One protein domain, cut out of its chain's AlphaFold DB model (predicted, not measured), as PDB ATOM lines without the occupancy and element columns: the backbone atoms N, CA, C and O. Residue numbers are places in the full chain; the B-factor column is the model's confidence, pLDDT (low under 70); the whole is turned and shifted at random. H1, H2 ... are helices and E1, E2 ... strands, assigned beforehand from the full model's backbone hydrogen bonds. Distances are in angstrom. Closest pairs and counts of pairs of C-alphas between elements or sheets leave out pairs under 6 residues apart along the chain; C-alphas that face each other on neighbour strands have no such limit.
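This is residues 371 to 477 of the 668 residues of the protein "Glucan 1,4-alpha-glucosidase" of Elusimicrobia bacterium (UniProt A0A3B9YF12). A small antiparallel sheet of two short strands, E1 and E2, lies with its loops at one end of a body of four helices. The body is made of two helical hairpins, H1 with H2 and H3 with H4, that pack on each other through H3, with H1 and H2 on one side of H3 and H4 on the other. The printed part has 107 residues, with four named helices and two named strands in the order H1, H2, E1, H3, H4, E2, and its class is mostly helix. The whole is compact, with a radius of gyration of the C-alphas of 14.4 A and spans of 40 by 32 by 20 A.

Strand E1 is residues 414 to 416, 6.6 A from first to last C-alpha, and E2 is residues 463 to 465, 6.1 A; C-alpha 465 is at (-2.202, 17.236, -32.195). H3 is residues 419 to 431, 18.2 A long, and H4 is residues 435 to 446, 16.7 A long. H1 is residues 375 to 384, 14.2 A long, and begins with C-alpha 375 at (-18.751, 19.556, -37.715). H2 is residues 389 to 401, 17.8 A long, and ends with C-alpha 401 at (-26.798, 20.491, -25.549).

E1 and E2 are antiparallel neighbours at 141 degrees; C-alphas 414 and 465 face each other at 4.6 A, and N 415 and O 464 are within hydrogen-bond range at 2.8 A. Residues 463 to 464 of E2 also pair antiparallel with residues 470 to 471. H3 is the hub and touches the other three helices. H3 and H4 form a helical hairpin at a shallow tilt of 24 degrees, with the closest C-alphas, those of Ala 426 and Ser 438, 4.3 A apart. H1 touches H3, the same way at a shallow tilt of 31 degrees; the closest C-alphas are those of Asp 375 and Thr 421, 4.7 A apart. H1 and H2 form the other helical hairpin at a shallow tilt of 28 degrees, with the C-alphas of Ala 381 and Ala 392 closest at 4.1 A. H2 touches H3 with residues 396 to 400 alone, at a steep tilt of 54 degrees; the C-alphas of Leu 396 and Leu 429 are closest at 6.1 A. H2 and H4 are close but not clearly touching, and H1 and H4 are apart. Every O i to N i+4 pair is within hydrogen-bond range in H1, H3 and H4, and 8 of 9 in H2.

The C-alphas of Asp 388 and Asp 452 are the two farthest apart, at 43.9 A. The printed part has no cut. The links from H2 to E1, 12 residues, and from H4 to E2, 16 residues, are long; in the second, residues 449 to 450 pair antiparallel with residues 455 to 456. Mean pLDDT of the printed part is 95.5, and no printed residue is under 70.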
ATOM      1  N   ARG A 371     -10.688  11.311 -33.455       93.44
ATOM      2  CA  ARG A 371     -12.097  11.372 -33.040       93.44
ATOM      3  C   ARG A 371     -12.220  11.931 -31.616       93.44
ATOM      4  O   ARG A 371     -11.311  11.709 -30.812       93.44
ATOM      5  N   PRO A 372     -13.325  12.614 -31.262       96.12
ATOM      6  CA  PRO A 372     -14.509  12.912 -32.082       96.12
ATOM      7  C   PRO A 372     -14.327  14.134 -33.001       96.12
ATOM      8  O   PRO A 372     -13.402  14.914 -32.793       96.12
ATOM      9  N   GLN A 373     -15.233  14.326 -33.964       97.81
ATOM     10  CA  GLN A 373     -15.385  15.552 -34.769       97.81
ATOM     11  C   GLN A 373     -16.848  16.007 -34.741       97.81
ATOM     12  O   GLN A 373     -17.762  15.188 -34.835       97.81
ATOM     13  N   TYR A 374     -17.080  17.311 -34.571       97.56
ATOM     14  CA  TYR A 374     -18.418  17.856 -34.287       97.56
ATOM     15  C   TYR A 374     -18.968  18.795 -35.368       97.56
ATOM     16  O   TYR A 374     -20.051  19.361 -35.200       97.56
ATOM     17  N   ASP A 375     -18.263  18.932 -36.486       98.38
ATOM     18  CA  ASP A 375     -18.751  19.556 -37.715       98.38
ATOM     19  C   ASP A 375     -19.710  18.622 -38.476       98.38
ATOM     20  O   ASP A 375     -20.708  19.082 -39.033       98.38
ATOM     21  N   GLY A 376     -19.467  17.306 -38.428       98.06
ATOM     22  CA  GLY A 376     -20.292  16.272 -39.062       98.06
ATOM     23  C   GLY A 376     -21.793  16.397 -38.754       98.06
ATOM     24  O   GLY A 376     -22.577  16.550 -39.693       98.06
ATOM     25  N   PRO A 377     -22.226  16.399 -37.476       98.25
ATOM     26  CA  PRO A 377     -23.630  16.621 -37.118       98.25
ATOM     27  C   PRO A 377     -24.205  17.933 -37.658       98.25
ATOM     28  O   PRO A 377     -25.352  17.968 -38.090       98.25
ATOM     29  N   ALA A 378     -23.425  19.017 -37.672       98.31
ATOM     30  CA  ALA A 378     -23.908  20.310 -38.149       98.31
ATOM     31  C   ALA A 378     -24.183  20.287 -39.658       98.31
ATOM     32  O   ALA A 378     -25.246  20.716 -40.106       98.31
ATOM     33  N   LEU A 379     -23.248  19.737 -40.432       98.44
ATOM     34  CA  LEU A 379     -23.382  19.602 -41.880       98.44
ATOM     35  C   LEU A 379     -24.498  18.623 -42.245       98.44
ATOM     36  O   LEU A 379     -25.313  18.913 -43.120       98.44
ATOM     37  N   ARG A 380     -24.592  17.490 -41.540       98.06
ATOM     38  CA  ARG A 380     -25.671  16.517 -41.741       98.06
ATOM     39  C   ARG A 380     -27.036  17.114 -41.407       98.06
ATOM     40  O   ARG A 380     -27.972  16.921 -42.178       98.06
ATOM     41  N   ALA A 381     -27.147  17.912 -40.344       97.94
ATOM     42  CA  ALA A 381     -28.364  18.661 -40.060       97.94
ATOM     43  C   ALA A 381     -28.730  19.604 -41.214       97.94
ATOM     44  O   ALA A 381     -29.869  19.576 -41.672       97.94
ATOM     45  N   LEU A 382     -27.779  20.400 -41.718       96.88
ATOM     46  CA  LEU A 382     -28.010  21.308 -42.848       96.88
ATOM     47  C   LEU A 382     -28.504  20.565 -44.099       96.88
ATOM     48  O   LEU A 382     -29.478  21.003 -44.712       96.88
ATOM     49  N   ALA A 383     -27.898  19.420 -44.424       95.62
ATOM     50  CA  ALA A 383     -28.306  18.578 -45.548       95.62
ATOM     51  C   ALA A 383     -29.719  17.989 -45.364       95.62
ATOM     52  O   ALA A 383     -30.503  17.918 -46.311       95.62
ATOM     53  N   LEU A 384     -30.069  17.582 -44.138       95.06
ATOM     54  CA  LEU A 384     -31.329  16.896 -43.837       95.06
ATOM     55  C   LEU A 384     -32.497  17.835 -43.523       95.06
ATOM     56  O   LEU A 384     -33.642  17.413 -43.650       95.06
ATOM     57  N   LEU A 385     -32.259  19.102 -43.170       92.38
ATOM     58  CA  LEU A 385     -33.295  20.039 -42.701       92.38
ATOM     59  C   LEU A 385     -34.534  20.122 -43.609       92.38
ATOM     60  O   LEU A 385     -35.639  20.327 -43.112       92.38
ATOM     61  N   ARG A 386     -34.364  19.978 -44.930       85.06
ATOM     62  CA  ARG A 386     -35.473  20.044 -45.902       85.06
ATOM     63  C   ARG A 386     -36.105  18.687 -46.216       85.06
ATOM     64  O   ARG A 386     -37.209  18.670 -46.753       85.06
ATOM     65  N   VAL A 387     -35.419  17.581 -45.926       87.81
ATOM     66  CA  VAL A 387     -35.784  16.234 -46.407       87.81
ATOM     67  C   VAL A 387     -36.161  15.287 -45.266       87.81
ATOM     68  O   VAL A 387     -37.121  14.533 -45.402       87.81
ATOM     69  N   ASP A 388     -35.463  15.350 -44.133       91.31
ATOM     70  CA  ASP A 388     -35.757  14.593 -42.909       91.31
ATOM     71  C   ASP A 388     -35.534  15.490 -41.668       91.31
ATOM     72  O   ASP A 388     -34.479  15.438 -41.022       91.31
ATOM     73  N   PRO A 389     -36.508  16.362 -41.333       92.75
ATOM     74  CA  PRO A 389     -36.378  17.314 -40.229       92.75
ATOM     75  C   PRO A 389     -36.174  16.665 -38.855       92.75
ATOM     76  O   PRO A 389     -35.555  17.278 -37.988       92.75
ATOM     77  N   GLU A 390     -36.659  15.437 -38.643       92.31
ATOM     78  CA  GLU A 390     -36.489  14.714 -37.375       92.31
ATOM     79  C   GLU A 390     -35.054  14.199 -37.210       92.31
ATOM     80  O   GLU A 390     -34.445  14.353 -36.145       92.31
ATOM     81  N   ALA A 391     -34.463  13.661 -38.281       93.06
ATOM     82  CA  ALA A 391     -33.043  13.322 -38.280       93.06
ATOM     83  C   ALA A 391     -32.174  14.578 -38.087       93.06
ATOM     84  O   ALA A 391     -31.245  14.562 -37.277       93.06
ATOM     85  N   ALA A 392     -32.515  15.698 -38.739       96.75
ATOM     86  CA  ALA A 392     -31.827  16.973 -38.522       96.75
ATOM     87  C   ALA A 392     -31.972  17.470 -37.072       96.75
ATOM     88  O   ALA A 392     -31.003  17.932 -36.469       96.75
ATOM     89  N   LYS A 393     -33.165  17.345 -36.475       97.12
ATOM     90  CA  LYS A 393     -33.439  17.734 -35.082       97.12
ATOM     91  C   LYS A 393     -32.512  17.016 -34.100       97.12
ATOM     92  O   LYS A 393     -32.034  17.658 -33.169       97.12
ATOM     93  N   THR A 394     -32.237  15.732 -34.326       97.38
ATOM     94  CA  THR A 394     -31.339  14.922 -33.485       97.38
ATOM     95  C   THR A 394     -29.927  15.510 -33.431       97.38
ATOM     96  O   THR A 394     -29.393  15.734 -32.344       97.38
ATOM     97  N   ASP A 395     -29.350  15.839 -34.588       97.94
ATOM     98  CA  ASP A 395     -28.023  16.462 -34.670       97.94
ATOM     99  C   ASP A 395     -28.012  17.868 -34.045       97.94
ATOM    100  O   ASP A 395     -27.095  18.236 -33.309       97.94
ATOM    101  N   LEU A 396     -29.061  18.658 -34.291       98.50
ATOM    102  CA  LEU A 396     -29.173  20.025 -33.783       98.50
ATOM    103  C   LEU A 396     -29.316  20.081 -32.257       98.50
ATOM    104  O   LEU A 396     -28.737  20.963 -31.624       98.50
ATOM    105  N   ASP A 397     -30.074  19.159 -31.661       97.56
ATOM    106  CA  ASP A 397     -30.213  19.059 -30.204       97.56
ATOM    107  C   ASP A 397     -28.915  18.575 -29.554       97.56
ATOM    108  O   ASP A 397     -28.533  19.080 -28.498       97.56
ATOM    109  N   PHE A 398     -28.195  17.661 -30.210       97.56
ATOM    110  CA  PHE A 398     -26.873  17.232 -29.766       97.56
ATOM    111  C   PHE A 398     -25.889  18.406 -29.692       97.56
ATOM    112  O   PHE A 398     -25.284  18.618 -28.641       97.56
ATOM    113  N   ILE A 399     -25.792  19.216 -30.752       97.69
ATOM    114  CA  ILE A 399     -24.929  20.410 -30.770       97.69
ATOM    115  C   ILE A 399     -25.392  21.430 -29.716       97.69
ATOM    116  O   ILE A 399     -24.581  21.975 -28.973       97.69
ATOM    117  N   ALA A 400     -26.700  21.692 -29.621       97.81
ATOM    118  CA  ALA A 400     -27.239  22.687 -28.693       97.81
ATOM    119  C   ALA A 400     -27.072  22.300 -27.214       97.81
ATOM    120  O   ALA A 400     -27.056  23.190 -26.360       97.81
ATOM    121  N   SER A 401     -26.965  20.998 -26.915       96.81
ATOM    122  CA  SER A 401     -26.798  20.491 -25.549       96.81
ATOM    123  C   SER A 401     -25.502  20.963 -24.891       96.81
ATOM    124  O   SER A 401     -25.477  21.150 -23.677       96.81
ATOM    125  N   ASP A 402     -24.449  21.172 -25.685       95.94
ATOM    126  CA  ASP A 402     -23.148  21.635 -25.216       95.94
ATOM    127  C   ASP A 402     -22.347  22.226 -26.388       95.94
ATOM    128  O   ASP A 402     -21.782  21.502 -27.211       95.94
ATOM    129  N   THR A 403     -22.308  23.560 -26.457       94.44
ATOM    130  CA  THR A 403     -21.559  24.312 -27.476       94.44
ATOM    131  C   THR A 403     -20.061  24.404 -27.179       94.44
ATOM    132  O   THR A 403     -19.317  24.912 -28.014       94.44
ATOM    133  N   GLU A 404     -19.615  23.914 -26.020       94.56
ATOM    134  CA  GLU A 404     -18.216  23.947 -25.580       94.56
ATOM    135  C   GLU A 404     -17.533  22.575 -25.698       94.56
ATOM    136  O   GLU A 404     -16.425  22.377 -25.201       94.56
ATOM    137  N   ARG A 405     -18.140  21.618 -26.413       94.88
ATOM    138  CA  ARG A 405     -17.474  20.348 -26.728       94.88
ATOM    139  C   ARG A 405     -16.243  20.575 -27.603       94.88
ATOM    140  O   ARG A 405     -16.315  21.186 -28.669       94.88
ATOM    141  N   GLU A 406     -15.119  20.005 -27.184       94.75
ATOM    142  CA  GLU A 406     -13.885  19.975 -27.971       94.75
ATOM    143  C   GLU A 406     -13.788  18.706 -28.820       94.75
ATOM    144  O   GLU A 406     -13.826  17.584 -28.297       94.75
ATOM    145  N   GLY A 407     -13.595  18.891 -30.122       96.19
ATOM    146  CA  GLY A 407     -13.347  17.826 -31.090       96.19
ATOM    147  C   GLY A 407     -12.050  18.065 -31.851       96.19
ATOM    148  O   GLY A 407     -11.364  19.059 -31.628       96.19
ATOM    149  N   PHE A 408     -11.700  17.133 -32.727       98.00
ATOM    150  CA  PHE A 408     -10.726  17.386 -33.778       98.00
ATOM    151  C   PHE A 408     -11.331  18.290 -34.847       98.00
ATOM    152  O   PHE A 408     -12.550  18.326 -35.034       98.00
ATOM    153  N   ASP A 409     -10.460  19.023 -35.520       97.25
ATOM    154  CA  ASP A 409     -10.820  19.912 -36.603       97.25
ATOM    155  C   ASP A 409     -11.145  19.166 -37.910       97.25
ATOM    156  O   ASP A 409     -10.955  17.953 -38.018       97.25
ATOM    157  N   LEU A 410     -11.615  19.895 -38.932       97.81
ATOM    158  CA  LEU A 410     -11.974  19.326 -40.243       97.81
ATOM    159  C   LEU A 410     -10.818  18.607 -40.957       97.81
ATOM    160  O   LEU A 410     -11.054  17.783 -41.837       97.81
ATOM    161  N   TRP A 411      -9.579  18.946 -40.597       97.62
ATOM    162  CA  TRP A 411      -8.358  18.333 -41.111       97.62
ATOM    163  C   TRP A 411      -7.939  17.090 -40.337       97.62
ATOM    164  O   TRP A 411      -6.995  16.419 -40.742       97.62
ATOM    165  N   GLU A 412      -8.661  16.767 -39.262       96.88
ATOM    166  CA  GLU A 412      -8.454  15.585 -38.434       96.88
ATOM    167  C   GLU A 412      -7.087  15.610 -37.716       96.88
ATOM    168  O   GLU A 412      -6.478  14.572 -37.457       96.88
ATOM    169  N   GLU A 413      -6.594  16.805 -37.373       95.38
ATOM    170  CA  GLU A 413      -5.212  17.044 -36.940       95.38
ATOM    171  C   GLU A 413      -5.108  17.636 -35.537       95.38
ATOM    172  O   GLU A 413      -4.309  17.161 -34.730       95.38
ATOM    173  N   TYR A 414      -5.893  18.669 -35.234       95.50
ATOM    174  CA  TYR A 414      -5.789  19.438 -33.996       95.50
ATOM    175  C   TYR A 414      -7.084  19.347 -33.201       95.50
ATOM    176  O   TYR A 414      -8.157  19.703 -33.683       95.50
ATOM    177  N   ARG A 415      -6.977  18.925 -31.940       96.19
ATOM    178  CA  ARG A 415      -8.098  18.883 -31.004       96.19
ATOM    179  C   ARG A 415      -8.295  20.238 -30.316       96.19
ATOM    180  O   ARG A 415      -7.330  20.846 -29.851       96.19
ATOM    181  N   GLY A 416      -9.542  20.693 -30.228       94.19
ATOM    182  CA  GLY A 416      -9.954  21.907 -29.523       94.19
ATOM    183  C   GLY A 416     -11.150  22.591 -30.190       94.19
ATOM    184  O   GLY A 416     -12.018  21.946 -30.769       94.19
ATOM    185  N   HIS A 417     -11.189  23.920 -30.107       94.56
ATOM    186  CA  HIS A 417     -12.192  24.768 -30.754       94.56
ATOM    187  C   HIS A 417     -11.651  25.460 -31.999       94.56
ATOM    188  O   HIS A 417     -10.790  26.333 -31.869       94.56
ATOM    189  N   ASP A 418     -12.120  25.098 -33.183       95.94
ATOM    190  CA  ASP A 418     -11.713  25.724 -34.440       95.94
ATOM    191  C   ASP A 418     -12.839  26.556 -35.075       95.94
ATOM    192  O   ASP A 418     -14.025  26.408 -34.754       95.94
ATOM    193  N   TYR A 419     -12.444  27.454 -35.978       97.88
ATOM    194  CA  TYR A 419     -13.339  28.354 -36.694       97.88
ATOM    195  C   TYR A 419     -14.378  27.584 -37.512       97.88
ATOM    196  O   TYR A 419     -15.559  27.928 -37.477       97.88
ATOM    197  N   TYR A 420     -13.962  26.545 -38.244       98.50
ATOM    198  CA  TYR A 420     -14.838  25.854 -39.185       98.50
ATOM    199  C   TYR A 420     -15.979  25.152 -38.465       98.50
ATOM    200  O   TYR A 420     -17.142  25.439 -38.753       98.50
ATOM    201  N   THR A 421     -15.656  24.315 -37.478       98.44
ATOM    202  CA  THR A 421     -16.638  23.569 -36.687       98.44
ATOM    203  C   THR A 421     -17.648  24.511 -36.038       98.44
ATOM    204  O   THR A 421     -18.857  24.324 -36.190       98.44
ATOM    205  N   ARG A 422     -17.177  25.574 -35.369       97.94
ATOM    206  CA  ARG A 422     -18.062  26.537 -34.694       97.94
ATOM    207  C   ARG A 422     -18.936  27.311 -35.686       97.94
ATOM    208  O   ARG A 422     -20.111  27.533 -35.402       97.94
ATOM    209  N   ALA A 423     -18.407  27.689 -36.850       98.44
ATOM    210  CA  ALA A 423     -19.161  28.407 -37.877       98.44
ATOM    211  C   ALA A 423     -20.273  27.551 -38.498       98.44
ATOM    212  O   ALA A 423     -21.417  28.008 -38.577       98.44
ATOM    213  N   VAL A 424     -19.988  26.299 -38.872       98.50
ATOM    214  CA  VAL A 424     -21.020  25.415 -39.443       98.50
ATOM    215  C   VAL A 424     -22.055  25.002 -38.394       98.50
ATOM    216  O   VAL A 424     -23.245  24.955 -38.703       98.50
ATOM    217  N   GLN A 425     -21.656  24.809 -37.131       98.56
ATOM    218  CA  GLN A 425     -22.590  24.606 -36.018       98.56
ATOM    219  C   GLN A 425     -23.488  25.829 -35.800       98.56
ATOM    220  O   GLN A 425     -24.703  25.684 -35.680       98.56
ATOM    221  N   ALA A 426     -22.924  27.042 -35.790       98.25
ATOM    222  CA  ALA A 426     -23.696  28.270 -35.627       98.25
ATOM    223  C   ALA A 426     -24.735  28.435 -36.745       98.25
ATOM    224  O   ALA A 426     -25.892  28.768 -36.462       98.25
ATOM    225  N   ALA A 427     -24.345  28.151 -37.991       97.88
ATOM    226  CA  ALA A 427     -25.230  28.181 -39.149       97.88
ATOM    227  C   ALA A 427     -26.341  27.120 -39.056       97.88
ATOM    228  O   ALA A 427     -27.517  27.457 -39.206       97.88
ATOM    229  N   ALA A 428     -25.996  25.872 -38.720       98.12
ATOM    230  CA  ALA A 428     -26.956  24.782 -38.546       98.12
ATOM    231  C   ALA A 428     -27.978  25.087 -37.442       98.12
ATOM    232  O   ALA A 428     -29.186  24.999 -37.663       98.12
ATOM    233  N   LEU A 429     -27.516  25.529 -36.267       98.31
ATOM    234  CA  LEU A 429     -28.383  25.913 -35.151       98.31
ATOM    235  C   LEU A 429     -29.311  27.069 -35.529       98.31
ATOM    236  O   LEU A 429     -30.490  27.037 -35.174       98.31
ATOM    237  N   ARG A 430     -28.817  28.069 -36.272       97.12
ATOM    238  CA  ARG A 430     -29.643  29.176 -36.773       97.12
ATOM    239  C   ARG A 430     -30.723  28.673 -37.726       97.12
ATOM    240  O   ARG A 430     -31.888  29.013 -37.532       97.12
ATOM    241  N   ALA A 431     -30.349  27.861 -38.713       96.19
ATOM    242  CA  ALA A 431     -31.278  27.281 -39.682       96.19
ATOM    243  C   ALA A 431     -32.329  26.384 -39.004       96.19
ATOM    244  O   ALA A 431     -33.491  26.377 -39.396       96.19
ATOM    245  N   GLY A 432     -31.940  25.699 -37.928       96.69
ATOM    246  CA  GLY A 432     -32.813  24.897 -37.078       96.69
ATOM    247  C   GLY A 432     -33.566  25.662 -35.981       96.69
ATOM    248  O   GLY A 432     -34.158  25.020 -35.118       96.69
ATOM    249  N   GLY A 433     -33.517  26.995 -35.923       96.44
ATOM    250  CA  GLY A 433     -34.272  27.791 -34.941       96.44
ATOM    251  C   GLY A 433     -33.708  27.835 -33.508       96.44
ATOM    252  O   GLY A 433     -34.356  28.367 -32.609       96.44
ATOM    253  N   ARG A 434     -32.486  27.345 -33.262       97.44
ATOM    254  CA  ARG A 434     -31.783  27.387 -31.960       97.44
ATOM    255  C   ARG A 434     -30.941  28.661 -31.833       97.44
ATOM    256  O   ARG A 434     -29.720  28.628 -31.687       97.44
ATOM    257  N   VAL A 435     -31.623  29.805 -31.915       96.12
ATOM    258  CA  VAL A 435     -31.009  31.136 -32.090       96.12
ATOM    259  C   VAL A 435     -30.032  31.503 -30.969       96.12
ATOM    260  O   VAL A 435     -28.975  32.057 -31.256       96.12
ATOM    261  N   GLU A 436     -30.338  31.179 -29.711       97.00
ATOM    262  CA  GLU A 436     -29.458  31.529 -28.585       97.00
ATOM    263  C   GLU A 436     -28.133  30.760 -28.628       97.00
ATOM    264  O   GLU A 436     -27.060  31.347 -28.508       97.00
ATOM    265  N   ALA A 437     -28.188  29.450 -28.881       97.69
ATOM    266  CA  ALA A 437     -26.988  28.630 -29.006       97.69
ATOM    267  C   ALA A 437     -26.136  29.060 -30.215       97.69
ATOM    268  O   ALA A 437     -24.919  29.183 -30.095       97.69
ATOM    269  N   SER A 438     -26.781  29.387 -31.340       97.50
ATOM    270  CA  SER A 438     -26.118  29.974 -32.511       97.50
ATOM    271  C   SER A 438     -25.420  31.303 -32.181       97.50
ATOM    272  O   SER A 438     -24.254  31.491 -32.523       97.50
ATOM    273  N   ARG A 439     -26.091  32.209 -31.453       96.00
ATOM    274  CA  ARG A 439     -25.522  33.502 -31.040       96.00
ATOM    275  C   ARG A 439     -24.267  33.330 -30.184       96.00
ATOM    276  O   ARG A 439     -23.301  34.056 -30.407       96.00
ATOM    277  N   ARG A 440     -24.269  32.379 -29.242       96.38
ATOM    278  CA  ARG A 440     -23.089  32.069 -28.416       96.38
ATOM    279  C   ARG A 440     -21.903  31.640 -29.275       96.38
ATOM    280  O   ARG A 440     -20.829  32.208 -29.135       96.38
ATOM    281  N   LEU A 441     -22.111  30.725 -30.223       97.19
ATOM    282  CA  LEU A 441     -21.044  30.293 -31.131       97.19
ATOM    283  C   LEU A 441     -20.495  31.443 -31.988       97.19
ATOM    284  O   LEU A 441     -19.280  31.563 -32.122       97.19
ATOM    285  N   TYR A 442     -21.351  32.333 -32.505       95.94
ATOM    286  CA  TYR A 442     -20.884  33.520 -33.233       95.94
ATOM    287  C   TYR A 442     -20.054  34.476 -32.369       95.94
ATOM    288  O   TYR A 442     -19.083  35.040 -32.864       95.94
ATOM    289  N   ALA A 443     -20.401  34.650 -31.091       95.69
ATOM    290  CA  ALA A 443     -19.607  35.469 -30.175       95.69
ATOM    291  C   ALA A 443     -18.209  34.873 -29.919       95.69
ATOM    292  O   ALA A 443     -17.248  35.610 -29.714       95.69
ATOM    293  N   GLU A 444     -18.075  33.549 -29.963       95.94
ATOM    294  CA  GLU A 444     -16.781  32.873 -29.827       95.94
ATOM    295  C   GLU A 444     -15.937  32.974 -31.104       95.94
ATOM    296  O   GLU A 444     -14.726  33.163 -31.021       95.94
ATOM    297  N   LEU A 445     -16.566  32.946 -32.285       95.94
ATOM    298  CA  LEU A 445     -15.876  33.196 -33.558       95.94
ATOM    299  C   LEU A 445     -15.272  34.605 -33.625       95.94
ATOM    300  O   LEU A 445     -14.197  34.781 -34.193       95.94
ATOM    301  N   ASP A 446     -15.904  35.599 -32.998       93.94
ATOM    302  CA  ASP A 446     -15.374  36.968 -32.953       93.94
ATOM    303  C   ASP A 446     -14.021  37.070 -32.261       93.94
ATOM    304  O   ASP A 446     -13.215  37.928 -32.617       93.94
ATOM    305  N   LYS A 447     -13.753  36.180 -31.302       95.81
ATOM    306  CA  LYS A 447     -12.471  36.131 -30.593       95.81
ATOM    307  C   LYS A 447     -11.334  35.633 -31.480       95.81
ATOM    308  O   LYS A 447     -10.177  35.823 -31.130       95.81
ATOM    309  N   LEU A 448     -11.652  34.990 -32.606       96.44
ATOM    310  CA  LEU A 448     -10.675  34.491 -33.569       96.44
ATOM    311  C   LEU A 448     -10.253  35.555 -34.593       96.44
ATOM    312  O   LEU A 448      -9.374  35.297 -35.412       96.44
ATOM    313  N   TRP A 449     -10.868  36.740 -34.585       97.38
ATOM    314  CA  TRP A 449     -10.451  37.847 -35.441       97.38
ATOM    315  C   TRP A 449      -9.165  38.491 -34.910       97.38
ATOM    316  O   TRP A 449      -9.143  39.024 -33.800       97.38
ATOM    317  N   LEU A 450      -8.102  38.466 -35.715       96.94
ATOM    318  CA  LEU A 450      -6.825  39.096 -35.392       96.94
ATOM    319  C   LEU A 450      -6.785  40.512 -35.978       96.94
ATOM    320  O   LEU A 450      -6.485  40.691 -37.158       96.94
ATOM    321  N   GLU A 451      -7.105  41.519 -35.162       96.06
ATOM    322  CA  GLU A 451      -7.242  42.918 -35.603       96.06
ATOM    323  C   GLU A 451      -5.961  43.470 -36.254       96.06
ATOM    324  O   GLU A 451      -6.025  44.144 -37.279       96.06
ATOM    325  N   ASP A 452      -4.788  43.138 -35.711       95.75
ATOM    326  CA  ASP A 452      -3.482  43.570 -36.223       95.75
ATOM    327  C   ASP A 452      -3.098  42.890 -37.546       95.75
ATOM    328  O   ASP A 452      -2.325  43.440 -38.335       95.75
ATOM    329  N   LYS A 453      -3.652  41.702 -37.808       96.44
ATOM    330  CA  LYS A 453      -3.372  40.914 -39.013       96.44
ATOM    331  C   LYS A 453      -4.427  41.096 -40.109       96.44
ATOM    332  O   LYS A 453      -4.128  40.895 -41.292       96.44
ATOM    333  N   GLY A 454      -5.646  41.480 -39.736       97.38
ATOM    334  CA  GLY A 454      -6.777  41.671 -40.643       97.38
ATOM    335  C   GLY A 454      -7.343  40.367 -41.215       97.38
ATOM    336  O   GLY A 454      -7.811  40.361 -42.356       97.38
ATOM    337  N   TYR A 455      -7.275  39.260 -40.471       98.00
ATOM    338  CA  TYR A 455      -7.870  37.979 -40.863       98.00
ATOM    339  C   TYR A 455      -8.386  37.181 -39.657       98.00
ATOM    340  O   TYR A 455      -8.001  37.431 -38.513       98.00
ATOM    341  N   TYR A 456      -9.254  36.199 -39.913       97.94
ATOM    342  CA  TYR A 456      -9.649  35.204 -38.911       97.94
ATOM    343  C   TYR A 456      -8.576  34.129 -38.758       97.94
ATOM    344  O   TYR A 456      -8.247  33.440 -39.725       97.94
ATOM    345  N   ALA A 457      -8.070  33.945 -37.541       97.00
ATOM    346  CA  ALA A 457      -7.321  32.748 -37.204       97.00
ATOM    347  C   ALA A 457      -8.267  31.543 -37.181       97.00
ATOM    348  O   ALA A 457      -9.380  31.597 -36.662       97.00
ATOM    349  N   PHE A 458      -7.798  30.415 -37.689       95.50
ATOM    350  CA  PHE A 458      -8.478  29.134 -37.586       95.50
ATOM    351  C   PHE A 458      -8.719  28.729 -36.133       95.50
ATOM    352  O   PHE A 458      -9.750  28.159 -35.788       95.50
ATOM    353  N   ALA A 459      -7.734  29.001 -35.285       93.75
ATOM    354  CA  ALA A 459      -7.698  28.615 -33.893       93.75
ATOM    355  C   ALA A 459      -6.584  29.394 -33.185       93.75
ATOM    356  O   ALA A 459      -5.562  29.701 -33.794       93.75
ATOM    357  N   LEU A 460      -6.763  29.665 -31.891       90.75
ATOM    358  CA  LEU A 460      -5.748  30.305 -31.048       90.75
ATOM    359  C   LEU A 460      -5.079  29.297 -30.106       90.75
ATOM    360  O   LEU A 460      -5.732  28.348 -29.651       90.75
ATOM    361  N   GLY A 461      -3.807  29.564 -29.799       90.31
ATOM    362  CA  GLY A 461      -3.000  28.896 -28.775       90.31
ATOM    363  C   GLY A 461      -2.510  27.477 -29.117       90.31
ATOM    364  O   GLY A 461      -2.922  26.895 -30.126       90.31
ATOM    365  N   PRO A 462      -1.631  26.904 -28.269       92.06
ATOM    366  CA  PRO A 462      -1.166  25.522 -28.396       92.06
ATOM    367  C   PRO A 462      -2.300  24.508 -28.233       92.06
ATOM    368  O   PRO A 462      -3.198  24.697 -27.411       92.06
ATOM    369  N   ARG A 463      -2.244  23.409 -28.993       92.94
ATOM    370  CA  ARG A 463      -3.298  22.386 -29.047       92.94
ATOM    371  C   ARG A 463      -2.737  20.986 -29.104       92.94
ATOM    372  O   ARG A 463      -1.626  20.774 -29.586       92.94
ATOM    373  N   THR A 464      -3.536  20.032 -28.644       94.56
ATOM    374  CA  THR A 464      -3.232  18.613 -28.797       94.56
ATOM    375  C   THR A 464      -3.367  18.226 -30.265       94.56
ATOM    376  O   THR A 464      -4.448  18.310 -30.843       94.56
ATOM    377  N   TYR A 465      -2.262  17.809 -30.861       94.94
ATOM    378  CA  TYR A 465      -2.202  17.236 -32.195       94.94
ATOM    379  C   TYR A 465      -2.605  15.756 -32.169       94.94
ATOM    380  O   TYR A 465      -2.645  15.136 -31.103       94.94
ATOM    381  N   TRP A 466      -2.890  15.164 -33.329       92.12
ATOM    382  CA  TRP A 466      -3.387  13.785 -33.446       92.12
ATOM    383  C   TRP A 466      -2.454  12.720 -32.850       92.12
ATOM    384  O   TRP A 466      -2.915  11.657 -32.437       92.12
ATOM    385  N   ASP A 467      -1.153  13.005 -32.761       90.88
ATOM    386  CA  ASP A 467      -0.150  12.133 -32.132       90.88
ATOM    387  C   ASP A 467      -0.059  12.298 -30.598       90.88
ATOM    388  O   ASP A 467       0.738  11.622 -29.946       90.88
ATOM    389  N   GLY A 468      -0.871  13.182 -30.009       91.19
ATOM    390  CA  GLY A 468      -0.895  13.502 -28.581       91.19
ATOM    391  C   GLY A 468       0.068  14.616 -28.154       91.19
ATOM    392  O   GLY A 468       0.019  15.040 -26.999       91.19
ATOM    393  N   THR A 469       0.921  15.121 -29.049       95.00
ATOM    394  CA  THR A 469       1.817  16.250 -28.749       95.00
ATOM    395  C   THR A 469       1.047  17.564 -28.641       95.00
ATOM    396  O   THR A 469       0.015  17.740 -29.280       95.00
ATOM    397  N   VAL A 470       1.544  18.511 -27.839       95.38
ATOM    398  CA  VAL A 470       0.980  19.869 -27.762       95.38
ATOM    399  C   VAL A 470       1.859  20.818 -28.565       95.38
ATOM    400  O   VAL A 470       3.039  20.973 -28.253       95.38
ATOM    401  N   LYS A 471       1.294  21.448 -29.594       92.94
ATOM    402  CA  LYS A 471       1.994  22.420 -30.447       92.94
ATOM    403  C   LYS A 471       1.038  23.465 -31.007       92.94
ATOM    404  O   LYS A 471      -0.174  23.261 -31.033       92.94
ATOM    405  N   GLU A 472       1.585  24.604 -31.412       90.25
ATOM    406  CA  GLU A 472       0.825  25.623 -32.136       90.25
ATOM    407  C   GLU A 472       0.574  25.177 -33.576       90.25
ATOM    408  O   GLU A 472       1.415  24.506 -34.183       90.25
ATOM    409  N   LYS A 473      -0.582  25.560 -34.132       88.88
ATOM    410  CA  LYS A 473      -0.839  25.370 -35.560       88.88
ATOM    411  C   LYS A 473       0.088  26.312 -36.345       88.88
ATOM    412  O   LYS A 473       0.102  27.510 -36.051       88.88
ATOM    413  N   PRO A 474       0.855  25.807 -37.325       90.44
ATOM    414  CA  PRO A 474       1.724  26.639 -38.148       90.44
ATOM    415  C   PRO A 474       0.977  27.771 -38.871       90.44
ATOM    416  O   PRO A 474      -0.244  27.744 -39.028       90.44
ATOM    417  N   GLY A 475       1.731  28.775 -39.330       85.75
ATOM    418  CA  GLY A 475       1.187  29.830 -40.189       85.75
ATOM    419  C   GLY A 475       0.276  30.838 -39.488       85.75
ATOM    420  O   GLY A 475      -0.576  31.419 -40.153       85.75
ATOM    421  N   GLU A 476       0.427  31.018 -38.170       88.25
ATOM    422  CA  GLU A 476      -0.391  31.938 -37.355       88.25
ATOM    423  C   GLU A 476      -1.910  31.663 -37.459       88.25
ATOM    424  O   GLU A 476      -2.743  32.534 -37.223       88.25
ATOM    425  N   GLY A 477      -2.288  30.430 -37.814       91.94
ATOM    426  CA  GLY A 477      -3.683  30.017 -37.937       91.94
ATOM    427  C   GLY A 477      -4.393  30.479 -39.213       91.94
ATOM    428  O   GLY A 477      -5.594  30.261 -39.311       91.94
TER     429      GLY A 477